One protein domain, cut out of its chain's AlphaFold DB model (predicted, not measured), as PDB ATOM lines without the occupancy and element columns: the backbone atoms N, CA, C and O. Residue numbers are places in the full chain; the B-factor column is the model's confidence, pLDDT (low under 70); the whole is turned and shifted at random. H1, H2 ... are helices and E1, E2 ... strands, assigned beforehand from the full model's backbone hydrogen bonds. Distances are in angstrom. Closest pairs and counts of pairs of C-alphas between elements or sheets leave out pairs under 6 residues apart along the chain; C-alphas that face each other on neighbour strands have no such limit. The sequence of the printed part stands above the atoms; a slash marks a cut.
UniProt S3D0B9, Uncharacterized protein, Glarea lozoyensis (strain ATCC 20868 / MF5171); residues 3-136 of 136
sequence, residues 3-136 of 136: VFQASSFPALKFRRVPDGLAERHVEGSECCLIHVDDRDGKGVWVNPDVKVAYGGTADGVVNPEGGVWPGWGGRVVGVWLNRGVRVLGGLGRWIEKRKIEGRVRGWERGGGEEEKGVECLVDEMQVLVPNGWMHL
ATOM      1  N   VAL A   3     -34.687 -30.632  -9.157       82.12
ATOM      2  CA  VAL A   3     -36.098 -30.732  -8.782       82.12
ATOM      3  C   VAL A   3     -36.279 -32.021  -7.996       82.12
ATOM      4  O   VAL A   3     -35.831 -33.088  -8.420       82.12
ATOM      5  N   PHE A   4     -36.898 -31.901  -6.828       82.00
ATOM      6  CA  PHE A   4     -37.095 -32.991  -5.887       82.00
ATOM      7  C   PHE A   4     -38.577 -33.076  -5.529       82.00
ATOM      8  O   PHE A   4     -39.133 -32.134  -4.961       82.00
ATOM      9  N   GLN A   5     -39.216 -34.193  -5.886       76.44
ATOM     10  CA  GLN A   5     -40.622 -34.447  -5.584       76.44
ATOM     11  C   GLN A   5     -40.761 -35.641  -4.640       76.44
ATOM     12  O   GLN A   5     -40.244 -36.725  -4.904       76.44
ATOM     13  N   ALA A   6     -41.482 -35.418  -3.541       72.50
ATOM     14  CA  ALA A   6     -41.732 -36.406  -2.493       72.50
ATOM     15  C   ALA A   6     -43.109 -36.200  -1.835       72.50
ATOM     16  O   ALA A   6     -43.277 -36.330  -0.623       72.50
ATOM     17  N   SER A   7     -44.104 -35.833  -2.649       66.19
ATOM     18  CA  SER A   7     -45.432 -35.358  -2.231       66.19
ATOM     19  C   SER A   7     -46.221 -36.315  -1.328       66.19
ATOM     20  O   SER A   7     -47.166 -35.882  -0.675       66.19
ATOM     21  N   SER A   8     -45.851 -37.597  -1.268       62.44
ATOM     22  CA  SER A   8     -46.496 -38.604  -0.417       62.44
ATOM     23  C   SER A   8     -46.088 -38.538   1.066       62.44
ATOM     24  O   SER A   8     -46.663 -39.272   1.871       62.44
ATOM     25  N   PHE A   9     -45.118 -37.696   1.460       63.72
ATOM     26  CA  PHE A   9     -44.555 -37.702   2.818       63.72
ATOM     27  C   PHE A   9     -44.773 -36.375   3.566       63.72
ATOM     28  O   PHE A   9     -44.333 -35.328   3.094       63.72
ATOM     29  N   PRO A  10     -45.390 -36.400   4.769       61.91
ATOM     30  CA  PRO A  10     -45.624 -35.194   5.570       61.91
ATOM     31  C   PRO A  10     -44.329 -34.606   6.163       61.91
ATOM     32  O   PRO A  10     -44.289 -33.422   6.482       61.91
ATOM     33  N   ALA A  11     -43.277 -35.423   6.300       66.31
ATOM     34  CA  ALA A  11     -41.909 -35.009   6.604       66.31
ATOM     35  C   ALA A  11     -40.947 -36.127   6.174       66.31
ATOM     36  O   ALA A  11     -41.058 -37.254   6.660       66.31
ATOM     37  N   LEU A  12     -40.017 -35.833   5.267       64.81
ATOM     38  CA  LEU A  12     -38.980 -36.788   4.882       64.81
ATOM     39  C   LEU A  12     -37.986 -36.963   6.022       64.81
ATOM     40  O   LEU A  12     -37.423 -35.988   6.524       64.81
ATOM     41  N   LYS A  13     -37.760 -38.214   6.412       69.88
ATOM     42  CA  LYS A  13     -36.706 -38.596   7.346       69.88
ATOM     43  C   LYS A  13     -35.687 -39.416   6.575       69.88
ATOM     44  O   LYS A  13     -35.789 -40.637   6.517       69.88
ATOM     45  N   PHE A  14     -34.718 -38.730   5.978       72.56
ATOM     46  CA  PHE A  14     -33.614 -39.425   5.335       72.56
ATOM     47  C   PHE A  14     -32.830 -40.216   6.372       72.56
ATOM     48  O   PHE A  14     -32.534 -39.732   7.471       72.56
ATOM     49  N   ARG A  15     -32.482 -41.442   6.000       77.88
ATOM     50  CA  ARG A  15     -31.551 -42.253   6.766       77.88
ATOM     51  C   ARG A  15     -30.172 -41.584   6.756       77.88
ATOM     52  O   ARG A  15     -29.687 -41.176   5.703       77.88
ATOM     53  N   ARG A  16     -29.510 -41.556   7.913       80.25
ATOM     54  CA  ARG A  16     -28.080 -41.230   8.024       80.25
ATOM     55  C   ARG A  16     -27.229 -42.497   8.095       80.25
ATOM     56  O   ARG A  16     -27.699 -43.530   8.572       80.25
ATOM     57  N   VAL A  17     -25.979 -42.390   7.667       86.38
ATOM     58  CA  VAL A  17     -24.943 -43.401   7.909       86.38
ATOM     59  C   VAL A  17     -24.117 -42.949   9.120       86.38
ATOM     60  O   VAL A  17     -23.840 -41.755   9.222       86.38
ATOM     61  N   PRO A  18     -23.763 -43.842  10.059       89.25
ATOM     62  CA  PRO A  18     -22.934 -43.489  11.212       89.25
ATOM     63  C   PRO A  18     -21.554 -42.936  10.817       89.25
ATOM     64  O   PRO A  18     -20.824 -43.587  10.072       89.25
ATOM     65  N   ASP A  19     -21.146 -41.794  11.383       89.19
ATOM     66  CA  ASP A  19     -19.879 -41.113  11.042       89.19
ATOM     67  C   ASP A  19     -18.633 -41.998  11.238       89.19
ATOM     68  O   ASP A  19     -17.658 -41.884  10.501       89.19
ATOM     69  N   GLY A  20     -18.667 -42.940  12.188       90.62
ATOM     70  CA  GLY A  20     -17.554 -43.870  12.431       90.62
ATOM     71  C   GLY A  20     -17.248 -44.815  11.259       90.62
ATOM     72  O   GLY A  20     -16.170 -45.412  11.215       90.62
ATOM     73  N   LEU A  21     -18.164 -44.952  10.295       93.00
ATOM     74  CA  LEU A  21     -17.922 -45.683   9.050       93.00
ATOM     75  C   LEU A  21     -17.054 -44.883   8.067       93.00
ATOM     76  O   LEU A  21     -16.283 -45.496   7.323       93.00
ATOM     77  N   ALA A  22     -17.073 -43.548   8.125       89.81
ATOM     78  CA  ALA A  22     -16.241 -42.701   7.270       89.81
ATOM     79  C   ALA A  22     -14.741 -42.944   7.526       89.81
ATOM     80  O   ALA A  22     -13.962 -43.084   6.585       89.81
ATOM     81  N   GLU A  23     -14.340 -43.162   8.788       89.56
ATOM     82  CA  GLU A  23     -12.964 -43.554   9.160       89.56
ATOM     83  C   GLU A  23     -12.513 -44.888   8.533       89.56
ATOM     84  O   GLU A  23     -11.329 -45.237   8.534       89.56
ATOM     85  N   ARG A  24     -13.456 -45.673   8.006       92.12
ATOM     86  CA  ARG A  24     -13.216 -46.954   7.343       92.12
ATOM     87  C   ARG A  24     -13.340 -46.857   5.819       92.12
ATOM     88  O   ARG A  24     -13.379 -47.914   5.191       92.12
ATOM     89  N   HIS A  25     -13.363 -45.656   5.225       93.38
ATOM     90  CA  HIS A  25     -13.696 -45.438   3.804       93.38
ATOM     91  C   HIS A  25     -15.070 -46.032   3.450       93.38
ATOM     92  O   HIS A  25     -15.209 -46.804   2.503       93.38
ATOM     93  N   VAL A  26     -16.069 -45.815   4.299       94.38
ATOM     94  CA  VAL A  26     -17.434 -46.263   4.026       94.38
ATOM     95  C   VAL A  26     -18.353 -45.066   4.160       94.38
ATOM     96  O   VAL A  26     -18.576 -44.565   5.259       94.38
ATOM     97  N   GLU A  27     -18.897 -44.640   3.029       92.44
ATOM     98  CA  GLU A  27     -19.837 -43.530   2.937       92.44
ATOM     99  C   GLU A  27     -21.179 -44.009   2.388       92.44
ATOM    100  O   GLU A  27     -21.288 -45.050   1.737       92.44
ATOM    101  N   GLY A  28     -22.233 -43.253   2.679       90.62
ATOM    102  CA  GLY A  28     -23.538 -43.476   2.082       90.62
ATOM    103  C   GLY A  28     -23.640 -42.785   0.731       90.62
ATOM    104  O   GLY A  28     -23.485 -41.572   0.645       90.62
ATOM    105  N   SER A  29     -23.967 -43.536  -0.316       89.06
ATOM    106  CA  SER A  29     -24.242 -42.976  -1.636       89.06
ATOM    107  C   SER A  29     -25.472 -42.068  -1.576       89.06
ATOM    108  O   SER A  29     -26.589 -42.544  -1.364       89.06
ATOM    109  N   GLU A  30     -25.285 -40.765  -1.794       84.88
ATOM    110  CA  GLU A  30     -26.367 -39.768  -1.748       84.88
ATOM    111  C   GLU A  30     -27.510 -40.104  -2.717       84.88
ATOM    112  O   GLU A  30     -28.689 -39.999  -2.376       84.88
ATOM    113  N   CYS A  31     -27.162 -40.598  -3.909       82.81
ATOM    114  CA  CYS A  31     -28.120 -40.950  -4.945       82.81
ATOM    115  C   CYS A  31     -28.864 -42.255  -4.639       82.81
ATOM    116  O   CYS A  31     -29.902 -42.503  -5.241       82.81
ATOM    117  N   CYS A  32     -28.379 -43.068  -3.696       86.50
ATOM    118  CA  CYS A  32     -29.096 -44.226  -3.165       86.50
ATOM    119  C   CYS A  32     -29.932 -43.844  -1.939       86.50
ATOM    120  O   CYS A  32     -31.127 -44.128  -1.898       86.50
ATOM    121  N   LEU A  33     -29.323 -43.155  -0.968       85.88
ATOM    122  CA  LEU A  33     -29.949 -42.786   0.303       85.88
ATOM    123  C   LEU A  33     -31.176 -41.898   0.129       85.88
ATOM    124  O   LEU A  33     -32.130 -42.032   0.886       85.88
ATOM    125  N   ILE A  34     -31.199 -41.040  -0.892       82.88
ATOM    126  CA  ILE A  34     -32.379 -40.223  -1.191       82.88
ATOM    127  C   ILE A  34     -33.620 -41.068  -1.515       82.88
ATOM    128  O   ILE A  34     -34.740 -40.634  -1.270       82.88
ATOM    129  N   HIS A  35     -33.430 -42.287  -2.028       82.38
ATOM    130  CA  HIS A  35     -34.500 -43.239  -2.316       82.38
ATOM    131  C   HIS A  35     -34.711 -44.249  -1.192       82.38
ATOM    132  O   HIS A  35     -35.483 -45.187  -1.373       82.38
ATOM    133  N   VAL A  36     -34.009 -44.123  -0.069       81.88
ATOM    134  CA  VAL A  36     -33.997 -45.134   0.979       81.88
ATOM    135  C   VAL A  36     -34.315 -44.511   2.330       81.88
ATOM    136  O   VAL A  36     -33.514 -43.791   2.920       81.88
ATOM    137  N   ASP A  37     -35.490 -44.856   2.846       72.25
ATOM    138  CA  ASP A  37     -35.989 -44.349   4.119       72.25
ATOM    139  C   ASP A  37     -35.740 -45.346   5.259       72.25
ATOM    140  O   ASP A  37     -35.767 -46.572   5.074       72.25
ATOM    141  N   ASP A  38     -35.549 -44.806   6.465       69.31
ATOM    142  CA  ASP A  38     -35.627 -45.577   7.704       69.31
ATOM    143  C   ASP A  38     -37.086 -45.641   8.166       69.31
ATOM    144  O   ASP A  38     -37.693 -44.637   8.554       69.31
ATOM    145  N   ARG A  39     -37.676 -46.834   8.109       64.44
ATOM    146  CA  ARG A  39     -39.062 -47.041   8.525       64.44
ATOM    147  C   ARG A  39     -39.119 -47.476   9.985       64.44
ATOM    148  O   ARG A  39     -39.390 -48.643  10.248       64.44
ATOM    149  N   ASP A  40     -38.892 -46.551  10.918       62.91
ATOM    150  CA  ASP A  40     -39.054 -46.729  12.377       62.91
ATOM    151  C   ASP A  40     -38.601 -48.121  12.884       62.91
ATOM    152  O   ASP A  40     -39.370 -48.866  13.502       62.91
ATOM    153  N   GLY A  41     -37.374 -48.534  12.548       58.81
ATOM    154  CA  GLY A  41     -36.807 -49.810  13.005       58.81
ATOM    155  C   GLY A  41     -37.305 -51.070  12.280       58.81
ATOM    156  O   GLY A  41     -36.880 -52.173  12.625       58.81
ATOM    157  N   LYS A  42     -38.149 -50.936  11.248       64.69
ATOM    158  CA  LYS A  42     -38.617 -52.034  10.373       64.69
ATOM    159  C   LYS A  42     -37.660 -52.338   9.215       64.69
ATOM    160  O   LYS A  42     -37.995 -53.137   8.343       64.69
ATOM    161  N   GLY A  43     -36.481 -51.720   9.220       65.69
ATOM    162  CA  GLY A  43     -35.446 -51.907   8.212       65.69
ATOM    163  C   GLY A  43     -35.521 -50.889   7.077       65.69
ATOM    164  O   GLY A  43     -36.106 -49.815   7.209       65.69
ATOM    165  N   VAL A  44     -34.876 -51.251   5.973       71.56
ATOM    166  CA  VAL A  44     -34.578 -50.374   4.839       71.56
ATOM    167  C   VAL A  44     -35.672 -50.472   3.791       71.56
ATOM    168  O   VAL A  44     -35.951 -51.558   3.279       71.56
ATOM    169  N   TRP A  45     -36.293 -49.340   3.467       74.44
ATOM    170  CA  TRP A  45     -37.336 -49.266   2.448       74.44
ATOM    171  C   TRP A  45     -36.877 -48.415   1.269       74.44
ATOM    172  O   TRP A  45     -36.565 -47.242   1.442       74.44
ATOM    173  N   VAL A  46     -36.879 -48.996   0.065       78.06
ATOM    174  CA  VAL A  46     -36.698 -48.224  -1.170       78.06
ATOM    175  C   VAL A  46     -38.019 -47.544  -1.504       78.06
ATOM    176  O   VAL A  46     -39.015 -48.222  -1.753       78.06
ATOM    177  N   ASN A  47     -38.020 -46.217  -1.519       76.75
ATOM    178  CA  ASN A  47     -39.172 -45.369  -1.747       76.75
ATOM    179  C   ASN A  47     -39.336 -45.045  -3.245       76.75
ATOM    180  O   ASN A  47     -38.606 -44.206  -3.777       76.75
ATOM    181  N   PRO A  48     -40.291 -45.687  -3.947       74.94
ATOM    182  CA  PRO A  48     -40.496 -45.460  -5.376       74.94
ATOM    183  C   PRO A  48     -41.165 -44.113  -5.688       74.94
ATOM    184  O   PRO A  48     -41.203 -43.725  -6.856       74.94
ATOM    185  N   ASP A  49     -41.695 -43.414  -4.678       77.31
ATOM    186  CA  ASP A  49     -42.358 -42.119  -4.854       77.31
ATOM    187  C   ASP A  49     -41.356 -40.959  -4.874       77.31
ATOM    188  O   ASP A  49     -41.675 -39.886  -5.387       77.31
ATOM    189  N   VAL A  50     -40.142 -41.165  -4.347       81.62
ATOM    190  CA  VAL A  50     -39.079 -40.161  -4.421       81.62
ATOM    191  C   VAL A  50     -38.535 -40.107  -5.839       81.62
ATOM    192  O   VAL A  50     -37.953 -41.072  -6.342       81.62
ATOM    193  N   LYS A  51     -38.679 -38.939  -6.463       86.12
ATOM    194  CA  LYS A  51     -38.163 -38.663  -7.802       86.12
ATOM    195  C   LYS A  51     -37.264 -37.441  -7.774       86.12
ATOM    196  O   LYS A  51     -37.633 -36.380  -7.268       86.12
ATOM    197  N   VAL A  52     -36.082 -37.616  -8.351       86.25
ATOM    198  CA  VAL A  52     -35.032 -36.604  -8.429       86.25
ATOM    199  C   VAL A  52     -34.746 -36.347  -9.899       86.25
ATOM    200  O   VAL A  52     -34.514 -37.288 -10.660       86.25
ATOM    201  N   ALA A  53     -34.759 -35.081 -10.305       88.69
ATOM    202  CA  ALA A  53     -34.482 -34.692 -11.678       88.69
ATOM    203  C   ALA A  53     -33.539 -33.488 -11.754       88.69
ATOM    204  O   ALA A  53     -33.696 -32.484 -11.055       88.69
ATOM    205  N   TYR A  54     -32.566 -33.565 -12.660       87.69
ATOM    206  CA  TYR A  54     -31.684 -32.448 -12.978       87.69
ATOM    207  C   TYR A  54     -32.336 -31.562 -14.048       87.69
ATOM    208  O   TYR A  54     -32.186 -31.786 -15.247       87.69
ATOM    209  N   GLY A  55     -33.058 -30.536 -13.597       90.75
ATOM    210  CA  GLY A  55     -33.732 -29.549 -14.443       90.75
ATOM    211  C   GLY A  55     -35.186 -29.895 -14.780       90.75
ATOM    212  O   GLY A  55     -35.613 -31.044 -14.685       90.75
ATOM    213  N   GLY A  56     -35.949 -28.880 -15.203       89.00
ATOM    214  CA  GLY A  56     -37.389 -29.008 -15.461       89.00
ATOM    215  C   GLY A  56     -37.738 -29.973 -16.597       89.00
ATOM    216  O   GLY A  56     -38.741 -30.672 -16.522       89.00
ATOM    217  N   THR A  57     -36.884 -30.087 -17.620       89.44
ATOM    218  CA  THR A  57     -37.096 -31.047 -18.715       89.44
ATOM    219  C   THR A  57     -37.048 -32.491 -18.222       89.44
ATOM    220  O   THR A  57     -37.881 -33.298 -18.617       89.44
ATOM    221  N   ALA A  58     -36.089 -32.824 -17.352       90.50
ATOM    222  CA  ALA A  58     -35.995 -34.155 -16.763       90.50
ATOM    223  C   ALA A  58     -37.143 -34.402 -15.772       90.50
ATOM    224  O   ALA A  58     -37.687 -35.506 -15.743       90.50
ATOM    225  N   ASP A  59     -37.549 -33.373 -15.020       90.00
ATOM    226  CA  ASP A  59     -38.688 -33.457 -14.102       90.00
ATOM    227  C   ASP A  59     -39.983 -33.782 -14.852       90.00
ATOM    228  O   ASP A  59     -40.658 -34.739 -14.496       90.00
ATOM    229  N   GLY A  60     -40.261 -33.105 -15.970       89.81
ATOM    230  CA  GLY A  60     -41.442 -33.385 -16.795       89.81
ATOM    231  C   GLY A  60     -41.485 -34.803 -17.382       89.81
ATOM    232  O   GLY A  60     -42.559 -35.301 -17.711       89.81
ATOM    233  N   VAL A  61     -40.339 -35.490 -17.486       89.25
ATOM    234  CA  VAL A  61     -40.285 -36.903 -17.897       89.25
ATOM    235  C   VAL A  61     -40.655 -37.831 -16.743       89.25
ATOM    236  O   VAL A  61     -41.419 -38.776 -16.944       89.25
ATOM    237  N   VAL A  62     -40.108 -37.594 -15.547       87.56
ATOM    238  CA  VAL A  62     -40.330 -38.464 -14.376       87.56
ATOM    239  C   VAL A  62     -41.638 -38.144 -13.638       87.56
ATOM    240  O   VAL A  62     -42.196 -39.009 -12.956       87.56
ATOM    241  N   ASN A  63     -42.165 -36.936 -13.828       87.56
ATOM    242  CA  ASN A  63     -43.418 -36.403 -13.296       87.56
ATOM    243  C   ASN A  63     -44.285 -35.830 -14.432       87.56
ATOM    244  O   ASN A  63     -44.495 -34.619 -14.501       87.56
ATOM    245  N   PRO A  64     -44.785 -36.678 -15.348       88.62
ATOM    246  CA  PRO A  64     -45.622 -36.200 -16.439       88.62
ATOM    247  C   PRO A  64     -46.970 -35.694 -15.905       88.62
ATOM    248  O   PRO A  64     -47.566 -36.322 -15.031       88.62
ATOM    249  N   GLU A  65     -47.489 -34.604 -16.479       83.88
ATOM    250  CA  GLU A  65     -48.801 -34.027 -16.121       83.88
ATOM    251  C   GLU A  65     -49.974 -35.007 -16.346       83.88
ATOM    252  O   GLU A  65     -51.048 -34.848 -15.768       83.88
ATOM    253  N   GLY A  66     -49.766 -36.054 -17.153       80.81
ATOM    254  CA  GLY A  66     -50.707 -37.149 -17.356       80.81
ATOM    255  C   GLY A  66     -50.005 -38.490 -17.577       80.81
ATOM    256  O   GLY A  66     -48.963 -38.576 -18.226       80.81
ATOM    257  N   GLY A  67     -50.605 -39.564 -17.062       81.50
ATOM    258  CA  GLY A  67     -50.059 -40.921 -17.145       81.50
ATOM    259  C   GLY A  67     -49.178 -41.299 -15.952       81.50
ATOM    260  O   GLY A  67     -49.193 -40.648 -14.913       81.50
ATOM    261  N   VAL A  68     -48.443 -42.408 -16.078       84.75
ATOM    262  CA  VAL A  68     -47.569 -42.921 -15.014       84.75
ATOM    263  C   VAL A  68     -46.175 -43.139 -15.571       84.75
ATOM    264  O   VAL A  68     -46.003 -43.818 -16.584       84.75
ATOM    265  N   TRP A  69     -45.179 -42.614 -14.868       83.94
ATOM    266  CA  TRP A  69     -43.779 -42.920 -15.106       83.94
ATOM    267  C   TRP A  69     -43.253 -43.873 -14.016       83.94
ATOM    268  O   TRP A  69     -43.530 -43.643 -12.839       83.94
ATOM    269  N   PRO A  70     -42.513 -44.937 -14.368       88.69
ATOM    270  CA  PRO A  70     -42.331 -45.443 -15.722       88.69
ATOM    271  C   PRO A  70     -43.626 -46.080 -16.246       88.69
ATOM    272  O   PRO A  70     -44.351 -46.753 -15.500       88.69
ATOM    273  N   GLY A  71     -43.892 -45.898 -17.543       89.25
ATOM    274  CA  GLY A  71     -45.008 -46.550 -18.229       89.25
ATOM    275  C   GLY A  71     -44.832 -48.072 -18.288       89.25
ATOM    276  O   GLY A  71     -43.738 -48.590 -18.059       89.25
ATOM    277  N   TRP A  72     -45.894 -48.810 -18.623       90.25
ATOM    278  CA  TRP A  72     -45.892 -50.282 -18.593       90.25
ATOM    279  C   TRP A  72     -44.733 -50.918 -19.378       90.25
ATOM    280  O   TRP A  72     -43.977 -51.716 -18.826       90.25
ATOM    281  N   GLY A  73     -44.544 -50.522 -20.642       91.88
ATOM    282  CA  GLY A  73     -43.441 -51.027 -21.465       91.88
ATOM    283  C   GLY A  73     -42.069 -50.693 -20.873       91.88
ATOM    284  O   GLY A  73     -41.185 -51.547 -20.837       91.88
ATOM    285  N   GLY A  74     -41.923 -49.486 -20.315       90.81
ATOM    286  CA  GLY A  74     -40.708 -49.055 -19.625       90.81
ATOM    287  C   GLY A  74     -40.389 -49.906 -18.395       90.81
ATOM    288  O   GLY A  74     -39.227 -50.227 -18.169       90.81
ATOM    289  N   ARG A  75     -41.404 -50.352 -17.642       91.25
ATOM    290  CA  ARG A  75     -41.211 -51.270 -16.505       91.25
ATOM    291  C   ARG A  75     -40.663 -52.615 -16.959       91.25
ATOM    292  O   ARG A  75     -39.698 -53.100 -16.380       91.25
ATOM    293  N   VAL A  76     -41.244 -53.199 -18.006       95.00
ATOM    294  CA  VAL A  76     -40.795 -54.496 -18.536       95.00
ATOM    295  C   VAL A  76     -39.357 -54.394 -19.039       95.00
ATOM    296  O   VAL A  76     -38.497 -55.158 -18.602       95.00
ATOM    297  N   VAL A  77     -39.076 -53.418 -19.906       95.50
ATOM    298  CA  VAL A  77     -37.730 -53.200 -20.456       95.50
ATOM    299  C   VAL A  77     -36.729 -52.901 -19.339       95.50
ATOM    300  O   VAL A  77     -35.668 -53.518 -19.289       95.50
ATOM    301  N   GLY A  78     -37.083 -52.023 -18.401       92.75
ATOM    302  CA  GLY A  78     -36.238 -51.655 -17.266       92.75
ATOM    303  C   GLY A  78     -35.872 -52.846 -16.382       92.75
ATOM    304  O   GLY A  78     -34.711 -52.986 -15.999       92.75
ATOM    305  N   VAL A  79     -36.817 -53.754 -16.109       93.88
ATOM    306  CA  VAL A  79     -36.541 -54.989 -15.352       93.88
ATOM    307  C   VAL A  79     -35.513 -55.860 -16.076       93.88
ATOM    308  O   VAL A  79     -34.575 -56.350 -15.442       93.88
ATOM    309  N   TRP A  80     -35.645 -56.030 -17.393       95.50
ATOM    310  CA  TRP A  80     -34.708 -56.836 -18.179       95.50
ATOM    311  C   TRP A  80     -33.331 -56.188 -18.308       95.50
ATOM    312  O   TRP A  80     -32.327 -56.875 -18.120       95.50
ATOM    313  N   LEU A  81     -33.265 -54.876 -18.546       94.81
ATOM    314  CA  LEU A  81     -32.003 -54.135 -18.586       94.81
ATOM    315  C   LEU A  81     -31.283 -54.202 -17.236       94.81
ATOM    316  O   LEU A  81     -30.106 -54.555 -17.189       94.81
ATOM    317  N   ASN A  82     -31.995 -53.964 -16.131       90.75
ATOM    318  CA  ASN A  82     -31.433 -54.081 -14.786       90.75
ATOM    319  C   ASN A  82     -30.931 -55.509 -14.517       90.75
ATOM    320  O   ASN A  82     -29.847 -55.694 -13.968       90.75
ATOM    321  N   ARG A  83     -31.666 -56.540 -14.955       92.19
ATOM    322  CA  ARG A  83     -31.213 -57.935 -14.849       92.19
ATOM    323  C   ARG A  83     -29.936 -58.179 -15.660       92.19
ATOM    324  O   ARG A  83     -29.007 -58.775 -15.125       92.19
ATOM    325  N   GLY A  84     -29.862 -57.691 -16.897       94.31
ATOM    326  CA  GLY A  84     -28.668 -57.798 -17.740       94.31
ATOM    327  C   GLY A  84     -27.449 -57.130 -17.103       94.31
ATOM    328  O   GLY A  84     -26.410 -57.768 -16.935       94.31
ATOM    329  N   VAL A  85     -27.601 -55.889 -16.636       89.50
ATOM    330  CA  VAL A  85     -26.546 -55.153 -15.917       89.50
ATOM    331  C   VAL A  85     -26.126 -55.891 -14.644       89.50
ATOM    332  O   VAL A  85     -24.931 -55.957 -14.342       89.50
ATOM    333  N   ARG A  86     -27.078 -56.490 -13.913       86.38
ATOM    334  CA  ARG A  86     -26.820 -57.302 -12.709       86.38
ATOM    335  C   ARG A  86     -25.993 -58.556 -12.988       86.38
ATOM    336  O   ARG A  86     -25.117 -58.890 -12.192       86.38
ATOM    337  N   VAL A  87     -26.244 -59.213 -14.112       89.06
ATOM    338  CA  VAL A  87     -25.488 -60.397 -14.531       89.06
ATOM    339  C   VAL A  87     -24.093 -59.999 -15.014       89.06
ATOM    340  O   VAL A  87     -23.104 -60.515 -14.500       89.06
ATOM    341  N   LEU A  88     -23.996 -59.032 -15.929       91.88
ATOM    342  CA  LEU A  88     -22.728 -58.653 -16.565       91.88
ATOM    343  C   LEU A  88     -21.729 -58.020 -15.585       91.88
ATOM    344  O   LEU A  88     -20.554 -58.363 -15.592       91.88
ATOM    345  N   GLY A  89     -22.192 -57.137 -14.697       85.81
ATOM    346  CA  GLY A  89     -21.347 -56.514 -13.665       85.81
ATOM    347  C   GLY A  89     -21.267 -57.296 -12.347       85.81
ATOM    348  O   GLY A  89     -20.897 -56.724 -11.322       85.81
ATOM    349  N   GLY A  90     -21.725 -58.556 -12.318       86.38
ATOM    350  CA  GLY A  90     -21.977 -59.298 -11.077       86.38
ATOM    351  C   GLY A  90     -20.733 -59.494 -10.212       86.38
ATOM    352  O   GLY A  90     -20.798 -59.297  -9.001       86.38
ATOM    353  N   LEU A  91     -19.596 -59.818 -10.836       87.81
ATOM    354  CA  LEU A  91     -18.345 -60.077 -10.121       87.81
ATOM    355  C   LEU A  91     -17.794 -58.815  -9.442       87.81
ATOM    356  O   LEU A  91     -17.484 -58.863  -8.256       87.81
ATOM    357  N   GLY A  92     -17.725 -57.687 -10.158       87.81
ATOM    358  CA  GLY A  92     -17.224 -56.421  -9.606       87.81
ATOM    359  C   GLY A  92     -18.041 -55.957  -8.400       87.81
ATOM    360  O   GLY A  92     -17.487 -55.764  -7.320       87.81
ATOM    361  N   ARG A  93     -19.373 -55.923  -8.539       86.06
ATOM    362  CA  ARG A  93     -20.276 -55.585  -7.426       86.06
ATOM    363  C   ARG A  93     -20.169 -56.551  -6.253       86.06
ATOM    364  O   ARG A  93     -20.324 -56.141  -5.111       86.06
ATOM    365  N   TRP A  94     -19.944 -57.840  -6.509       89.06
ATOM    366  CA  TRP A  94     -19.761 -58.812  -5.432       89.06
ATOM    367  C   TRP A  94     -18.473 -58.547  -4.645       89.06
ATOM    368  O   TRP A  94     -18.502 -58.601  -3.415       89.06
ATOM    369  N   ILE A  95     -17.368 -58.236  -5.333       92.31
ATOM    370  CA  ILE A  95     -16.085 -57.894  -4.698       92.31
ATOM    371  C   ILE A  95     -16.240 -56.629  -3.850       92.31
ATOM    372  O   ILE A  95     -15.881 -56.633  -2.672       92.31
ATOM    373  N   GLU A  96     -16.817 -55.578  -4.428       90.75
ATOM    374  CA  GLU A  96     -17.073 -54.305  -3.751       90.75
ATOM    375  C   GLU A  96     -17.968 -54.497  -2.520       90.75
ATOM    376  O   GLU A  96     -17.585 -54.141  -1.404       90.75
ATOM    377  N   LYS A  97     -19.096 -55.200  -2.681       91.62
ATOM    378  CA  LYS A  97     -20.005 -55.525  -1.575       91.62
ATOM    379  C   LYS A  97     -19.287 -56.273  -0.452       91.62
ATOM    380  O   LYS A  97     -19.446 -55.935   0.717       91.62
ATOM    381  N   ARG A  98     -18.468 -57.277  -0.779       94.56
ATOM    382  CA  ARG A  98     -17.698 -58.038   0.222       94.56
ATOM    383  C   ARG A  98     -16.696 -57.162   0.972       94.56
ATOM    384  O   ARG A  98     -16.522 -57.370   2.176       94.56
ATOM    385  N   LYS A  99     -16.055 -56.209   0.288       95.69
ATOM    386  CA  LYS A  99     -15.124 -55.244   0.891       95.69
ATOM    387  C   LYS A  99     -15.847 -54.345   1.894       95.69
ATOM    388  O   LYS A  99     -15.419 -54.263   3.047       95.69
ATOM    389  N   ILE A 100     -16.974 -53.763   1.488       95.81
ATOM    390  CA  ILE A 100     -17.798 -52.884   2.329       95.81
ATOM    391  C   ILE A 100     -18.357 -53.653   3.532       95.81
ATOM    392  O   ILE A 100     -18.120 -53.259   4.670       95.81
ATOM    393  N   GLU A 101     -18.985 -54.817   3.320       95.19
ATOM    394  CA  GLU A 101     -19.473 -55.661   4.422       95.19
ATOM    395  C   GLU A 101     -18.349 -56.065   5.392       95.19
ATOM    396  O   GLU A 101     -18.574 -56.249   6.586       95.19
ATOM    397  N   GLY A 102     -17.130 -56.283   4.887       95.94
ATOM    398  CA  GLY A 102     -15.966 -56.577   5.719       95.94
ATOM    399  C   GLY A 102     -15.631 -55.430   6.673       95.94
ATOM    400  O   GLY A 102     -15.377 -55.677   7.854       95.94
ATOM    401  N   ARG A 103     -15.673 -54.191   6.175       96.00
ATOM    402  CA  ARG A 103     -15.405 -52.972   6.952       96.00
ATOM    403  C   ARG A 103     -16.508 -52.673   7.957       96.00
ATOM    404  O   ARG A 103     -16.185 -52.436   9.118       96.00
ATOM    405  N   VAL A 104     -17.770 -52.792   7.546       96.25
ATOM    406  CA  VAL A 104     -18.935 -52.651   8.436       96.25
ATOM    407  C   VAL A 104     -18.844 -53.651   9.590       96.25
ATOM    408  O   VAL A 104     -18.806 -53.246  10.747       96.25
ATOM    409  N   ARG A 105     -18.643 -54.945   9.294       95.88
ATOM    410  CA  ARG A 105     -18.470 -55.976  10.336       95.88
ATOM    411  C   ARG A 105     -17.275 -55.704  11.250       95.88
ATOM    412  O   ARG A 105     -17.293 -56.075  12.420       95.88
ATOM    413  N   GLY A 106     -16.195 -55.132  10.719       95.56
ATOM    414  CA  GLY A 106     -15.031 -54.737  11.513       95.56
ATOM    415  C   GLY A 106     -15.346 -53.600  12.485       95.56
ATOM    416  O   GLY A 106     -14.900 -53.640  13.629       95.56
ATOM    417  N   TRP A 107     -16.131 -52.622  12.038       95.62
ATOM    418  CA  TRP A 107     -16.587 -51.492  12.841       95.62
ATOM    419  C   TRP A 107     -17.592 -51.915  13.924       95.62
ATOM    420  O   TRP A 107     -17.386 -51.584  15.090       95.62
ATOM    421  N   GLU A 108     -18.578 -52.750  13.589       95.25
ATOM    422  CA  GLU A 108     -19.545 -53.315  14.546       95.25
ATOM    423  C   GLU A 108     -18.846 -54.095  15.671       95.25
ATOM    424  O   GLU A 108     -19.105 -53.887  16.855       95.25
ATOM    425  N   ARG A 109     -17.863 -54.942  15.331       95.50
ATOM    426  CA  ARG A 109     -17.049 -55.653  16.338       95.50
ATOM    427  C   ARG A 109     -16.208 -54.721  17.212       95.50
ATOM    428  O   ARG A 109     -15.830 -55.111  18.312       95.50
ATOM    429  N   GLY A 110     -15.885 -53.531  16.711       93.25
ATOM    430  CA  GLY A 110     -15.147 -52.494  17.431       93.25
ATOM    431  C   GLY A 110     -16.010 -51.656  18.377       93.25
ATOM    432  O   GLY A 110     -15.487 -50.709  18.954       93.25
ATOM    433  N   GLY A 111     -17.298 -51.984  18.533       92.81
ATOM    434  CA  GLY A 111     -18.243 -51.237  19.367       92.81
ATOM    435  C   GLY A 111     -19.137 -50.265  18.593       92.81
ATOM    436  O   GLY A 111     -19.841 -49.479  19.222       92.81
ATOM    437  N   GLY A 112     -19.112 -50.308  17.256       90.75
ATOM    438  CA  GLY A 112     -20.099 -49.630  16.415       90.75
ATOM    439  C   GLY A 112     -21.507 -50.212  16.583       90.75
ATOM    440  O   GLY A 112     -21.670 -51.365  16.984       90.75
ATOM    441  N   GLU A 113     -22.525 -49.409  16.278       89.50
ATOM    442  CA  GLU A 113     -23.917 -49.872  16.213       89.50
ATOM    443  C   GLU A 113     -24.163 -50.765  14.983       89.50
ATOM    444  O   GLU A 113     -23.348 -50.816  14.076       89.50
ATOM    445  N   GLU A 114     -25.269 -51.508  14.945       89.00
ATOM    446  CA  GLU A 114     -25.589 -52.373  13.799       89.00
ATOM    447  C   GLU A 114     -26.004 -51.539  12.573       89.00
ATOM    448  O   GLU A 114     -26.985 -50.789  12.621       89.00
ATOM    449  N   GLU A 115     -25.310 -51.712  11.445       87.94
ATOM    450  CA  GLU A 115     -25.571 -50.957  10.214       87.94
ATOM    451  C   GLU A 115     -26.511 -51.726   9.272       87.94
ATOM    452  O   GLU A 115     -26.140 -52.667   8.570       87.94
ATOM    453  N   LYS A 116     -27.779 -51.296   9.242       83.69
ATOM    454  CA  LYS A 116     -28.866 -52.039   8.577       83.69
ATOM    455  C   LYS A 116     -29.004 -51.822   7.063       83.69
ATOM    456  O   LYS A 116     -29.929 -52.380   6.488       83.69
ATOM    457  N   GLY A 117     -28.200 -50.967   6.425       84.06
ATOM    458  CA  GLY A 117     -28.406 -50.483   5.047       84.06
ATOM    459  C   GLY A 117     -27.148 -50.495   4.204       84.06
ATOM    460  O   GLY A 117     -26.853 -49.531   3.498       84.06
ATOM    461  N   VAL A 118     -26.453 -51.627   4.246       88.56
ATOM    462  CA  VAL A 118     -25.208 -51.867   3.512       88.56
ATOM    463  C   VAL A 118     -25.378 -51.677   1.998       88.56
ATOM    464  O   VAL A 118     -24.415 -51.372   1.306       88.56
ATOM    465  N   GLU A 119     -26.594 -51.817   1.464       86.69
ATOM    466  CA  GLU A 119     -26.893 -51.674   0.034       86.69
ATOM    467  C   GLU A 119     -26.609 -50.282  -0.540       86.69
ATOM    468  O   GLU A 119     -26.309 -50.191  -1.729       86.69
ATOM    469  N   CYS A 120     -26.724 -49.224   0.270       89.31
ATOM    470  CA  CYS A 120     -26.421 -47.855  -0.157       89.31
ATOM    471  C   CYS A 120     -25.019 -47.400   0.244       89.31
ATOM    472  O   CYS A 120     -24.669 -46.248  -0.008       89.31
ATOM    473  N   LEU A 121     -24.228 -48.262   0.881       92.81
ATOM    474  CA  LEU A 121     -22.864 -47.926   1.250       92.81
ATOM    475  C   LEU A 121     -21.939 -48.109   0.049       92.81
ATOM    476  O   LEU A 121     -22.091 -49.057  -0.723       92.81
ATOM    477  N   VAL A 122     -20.973 -47.209  -0.074       93.38
ATOM    478  CA  VAL A 122     -19.939 -47.206  -1.107       93.38
ATOM    479  C   VAL A 122     -18.561 -47.104  -0.464       93.38
ATOM    480  O   VAL A 122     -18.400 -46.606   0.652       93.38
ATOM    481  N   ASP A 123     -17.563 -47.632  -1.164       93.81
ATOM    482  CA  ASP A 123     -16.152 -47.500  -0.805       93.81
ATOM    483  C   ASP A 123     -15.611 -46.184  -1.364       93.81
ATOM    484  O   ASP A 123     -14.870 -46.179  -2.342       93.81
ATOM    485  N   GLU A 124     -16.044 -45.081  -0.759       90.81
ATOM    486  CA  GLU A 124     -15.589 -43.727  -1.067       90.81
ATOM    487  C   GLU A 124     -15.228 -42.991   0.227       90.81
ATOM    488  O   GLU A 124     -15.630 -43.387   1.328       90.81
ATOM    489  N   MET A 125     -14.435 -41.931   0.087       88.12
ATOM    490  CA  MET A 125     -14.195 -40.959   1.147       88.12
ATOM    491  C   MET A 125     -14.041 -39.550   0.568       88.12
ATOM    492  O   MET A 125     -13.231 -39.336  -0.338       88.12
ATOM    493  N   GLN A 126     -14.752 -38.574   1.127       84.88
ATOM    494  CA  GLN A 126     -14.575 -37.161   0.806       84.88
ATOM    495  C   GLN A 126     -13.552 -36.510   1.741       84.88
ATOM    496  O   GLN A 126     -13.708 -36.484   2.962       84.88
ATOM    497  N   VAL A 127     -12.502 -35.925   1.162       87.00
ATOM    498  CA  VAL A 127     -11.481 -35.180   1.912       87.00
ATOM    499  C   VAL A 127     -11.366 -33.736   1.443       87.00
ATOM    500  O   VAL A 127     -11.453 -33.430   0.252       87.00
ATOM    501  N   LEU A 128     -11.134 -32.834   2.398       90.50
ATOM    502  CA  LEU A 128     -10.866 -31.428   2.119       90.50
ATOM    503  C   LEU A 128      -9.379 -31.246   1.789       90.50
ATOM    504  O   LEU A 128      -8.501 -31.578   2.586       90.50
ATOM    505  N   VAL A 129      -9.099 -30.708   0.607       92.44
ATOM    506  CA  VAL A 129      -7.755 -30.414   0.093       92.44
ATOM    507  C   VAL A 129      -7.612 -28.901  -0.129       92.44
ATOM    508  O   VAL A 129      -8.622 -28.210  -0.248       92.44
ATOM    509  N   PRO A 130      -6.393 -28.333  -0.228       91.94
ATOM    510  CA  PRO A 130      -6.216 -26.879  -0.355       91.94
ATOM    511  C   PRO A 130      -6.999 -26.215  -1.503       91.94
ATOM    512  O   PRO A 130      -7.349 -25.045  -1.405       91.94
ATOM    513  N   ASN A 131      -7.302 -26.965  -2.569       91.75
ATOM    514  CA  ASN A 131      -8.041 -26.480  -3.738       91.75
ATOM    515  C   ASN A 131      -9.531 -26.889  -3.750       91.75
ATOM    516  O   ASN A 131     -10.181 -26.750  -4.784       91.75
ATOM    517  N   GLY A 132     -10.074 -27.410  -2.643       91.62
ATOM    518  CA  GLY A 132     -11.483 -27.795  -2.530       91.62
ATOM    519  C   GLY A 132     -11.693 -29.160  -1.877       91.62
ATOM    520  O   GLY A 132     -11.214 -29.420  -0.780       91.62
ATOM    521  N   TRP A 133     -12.446 -30.025  -2.546       86.94
ATOM    522  CA  TRP A 133     -12.849 -31.347  -2.071       86.94
ATOM    523  C   TRP A 133     -12.450 -32.400  -3.104       86.94
ATOM    524  O   TRP A 133     -12.397 -32.114  -4.303       86.94
ATOM    525  N   MET A 134     -12.120 -33.600  -2.634       86.50
ATOM    526  CA  MET A 134     -11.696 -34.717  -3.473       86.50
ATOM    527  C   MET A 134     -12.307 -36.019  -2.955       86.50
ATOM    528  O   MET A 134     -12.311 -36.251  -1.749       86.50
ATOM    529  N   HIS A 135     -12.789 -36.854  -3.877       84.44
ATOM    530  CA  HIS A 135     -13.190 -38.235  -3.600       84.44
ATOM    531  C   HIS A 135     -11.970 -39.162  -3.706       84.44
ATOM    532  O   HIS A 135     -11.149 -38.990  -4.615       84.44
ATOM    533  N   LEU A 136     -11.862 -40.123  -2.790       80.31
ATOM    534  CA  LEU A 136     -10.817 -41.153  -2.726       80.31
ATOM    535  C   LEU A 136     -11.386 -42.564  -2.842       80.31
ATOM    536  O   LEU A 136     -12.407 -42.825  -2.167       80.31
TER     537      LEU A 136
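AT A GLANCE: This is residues 3 to 136 of the 136 residues of an uncharacterized protein of Glarea lozoyensis (strain ATCC 20868 / MF5171) (UniProt S3D0B9). An open, loose frame: two long helices, H4 and H5, meet at a corner through a one-residue link, and across a hollow from them lies a row of small pieces. At one end of the row H3 packs on the strand pair E1 and E4; H2 and the hairpin E2 and E3 lie between the ends; at the other end H1 packs on residues 103 to 107 of H5, and the tip of the hairpin E5 and E6, residues 128 to 133, sticks out. The printed part has 134 residues, with five named helices and six named strands in the order E1 H1 H2 E2 E3 E4 H3 H4 H5 E5 E6. The class is mixed, helices and strands, and the three sheets, E1 - E4, E2 - E3 and E5 - E6, are antiparallel. The whole is loose, with a radius of gyration of the C-alphas of 17.6 A and spans of 52 by 40 by 35 A.

HOW THE PARTS SIT: E1, residues 3 to 5, and E4, residues 51 to 54, are antiparallel at 173 degrees, with N 3 and O 53 2.8 A apart, within hydrogen-bond range. The closest C-alphas of E4 and H3, residues 56 to 62, are those of Ala 53 and Asp 59, 5.0 A apart. E2, residues 36 to 38, and E3, residues 44 to 46, form a hairpin, antiparallel at 144 degrees, with N 37 and O 45 3.0 A apart. H2, residues 30 to 33, is apart from E3. H4, residues 72 to 88, and H5, residues 90 to 109, meet only through their link. H1, residues 19 to 24, touches H5 at a steep tilt of 62 degrees, opposite ways; the closest C-alphas, those of Arg 24 and Arg 103, are 6.4 A apart. E5, residues 126 to 129, and E6, residues 132 to 135, form a hairpin, antiparallel at 144 degrees, with N 129 and O 132 2.8 A apart. Residues 27 to 28 pair antiparallel with residues 121 to 122. In H3, H4 and H5 every O i to N i+4 pair is within hydrogen-bond range; in H1 0 of 2 are, beside 2 of 3 O i to N i+3 pairs, and H2 is too short for an O i to N i+4 pair.

IN THESE COORDINATES: E1 begins at C-alpha 3, (-36.098, -30.732, -8.782). H4 is 24.7 A long and H5 28.1 A, from C-alpha 90 at (-21.977, -59.298, -11.077). H3 is 10.0 A, E4 10.4 A and E6 10.6 A long; E6 ends at C-alpha 135, (-13.190, -38.235, -3.600).

THE WHOLE: The C-alphas of Gly 66 and Gly 110, the two farthest apart, are 52.1 A apart. The printed part has no cut. The links E1 to H1 and H5 to E5 are long. Residues 7 to 13 and 38 to 43 have pLDDT under 70.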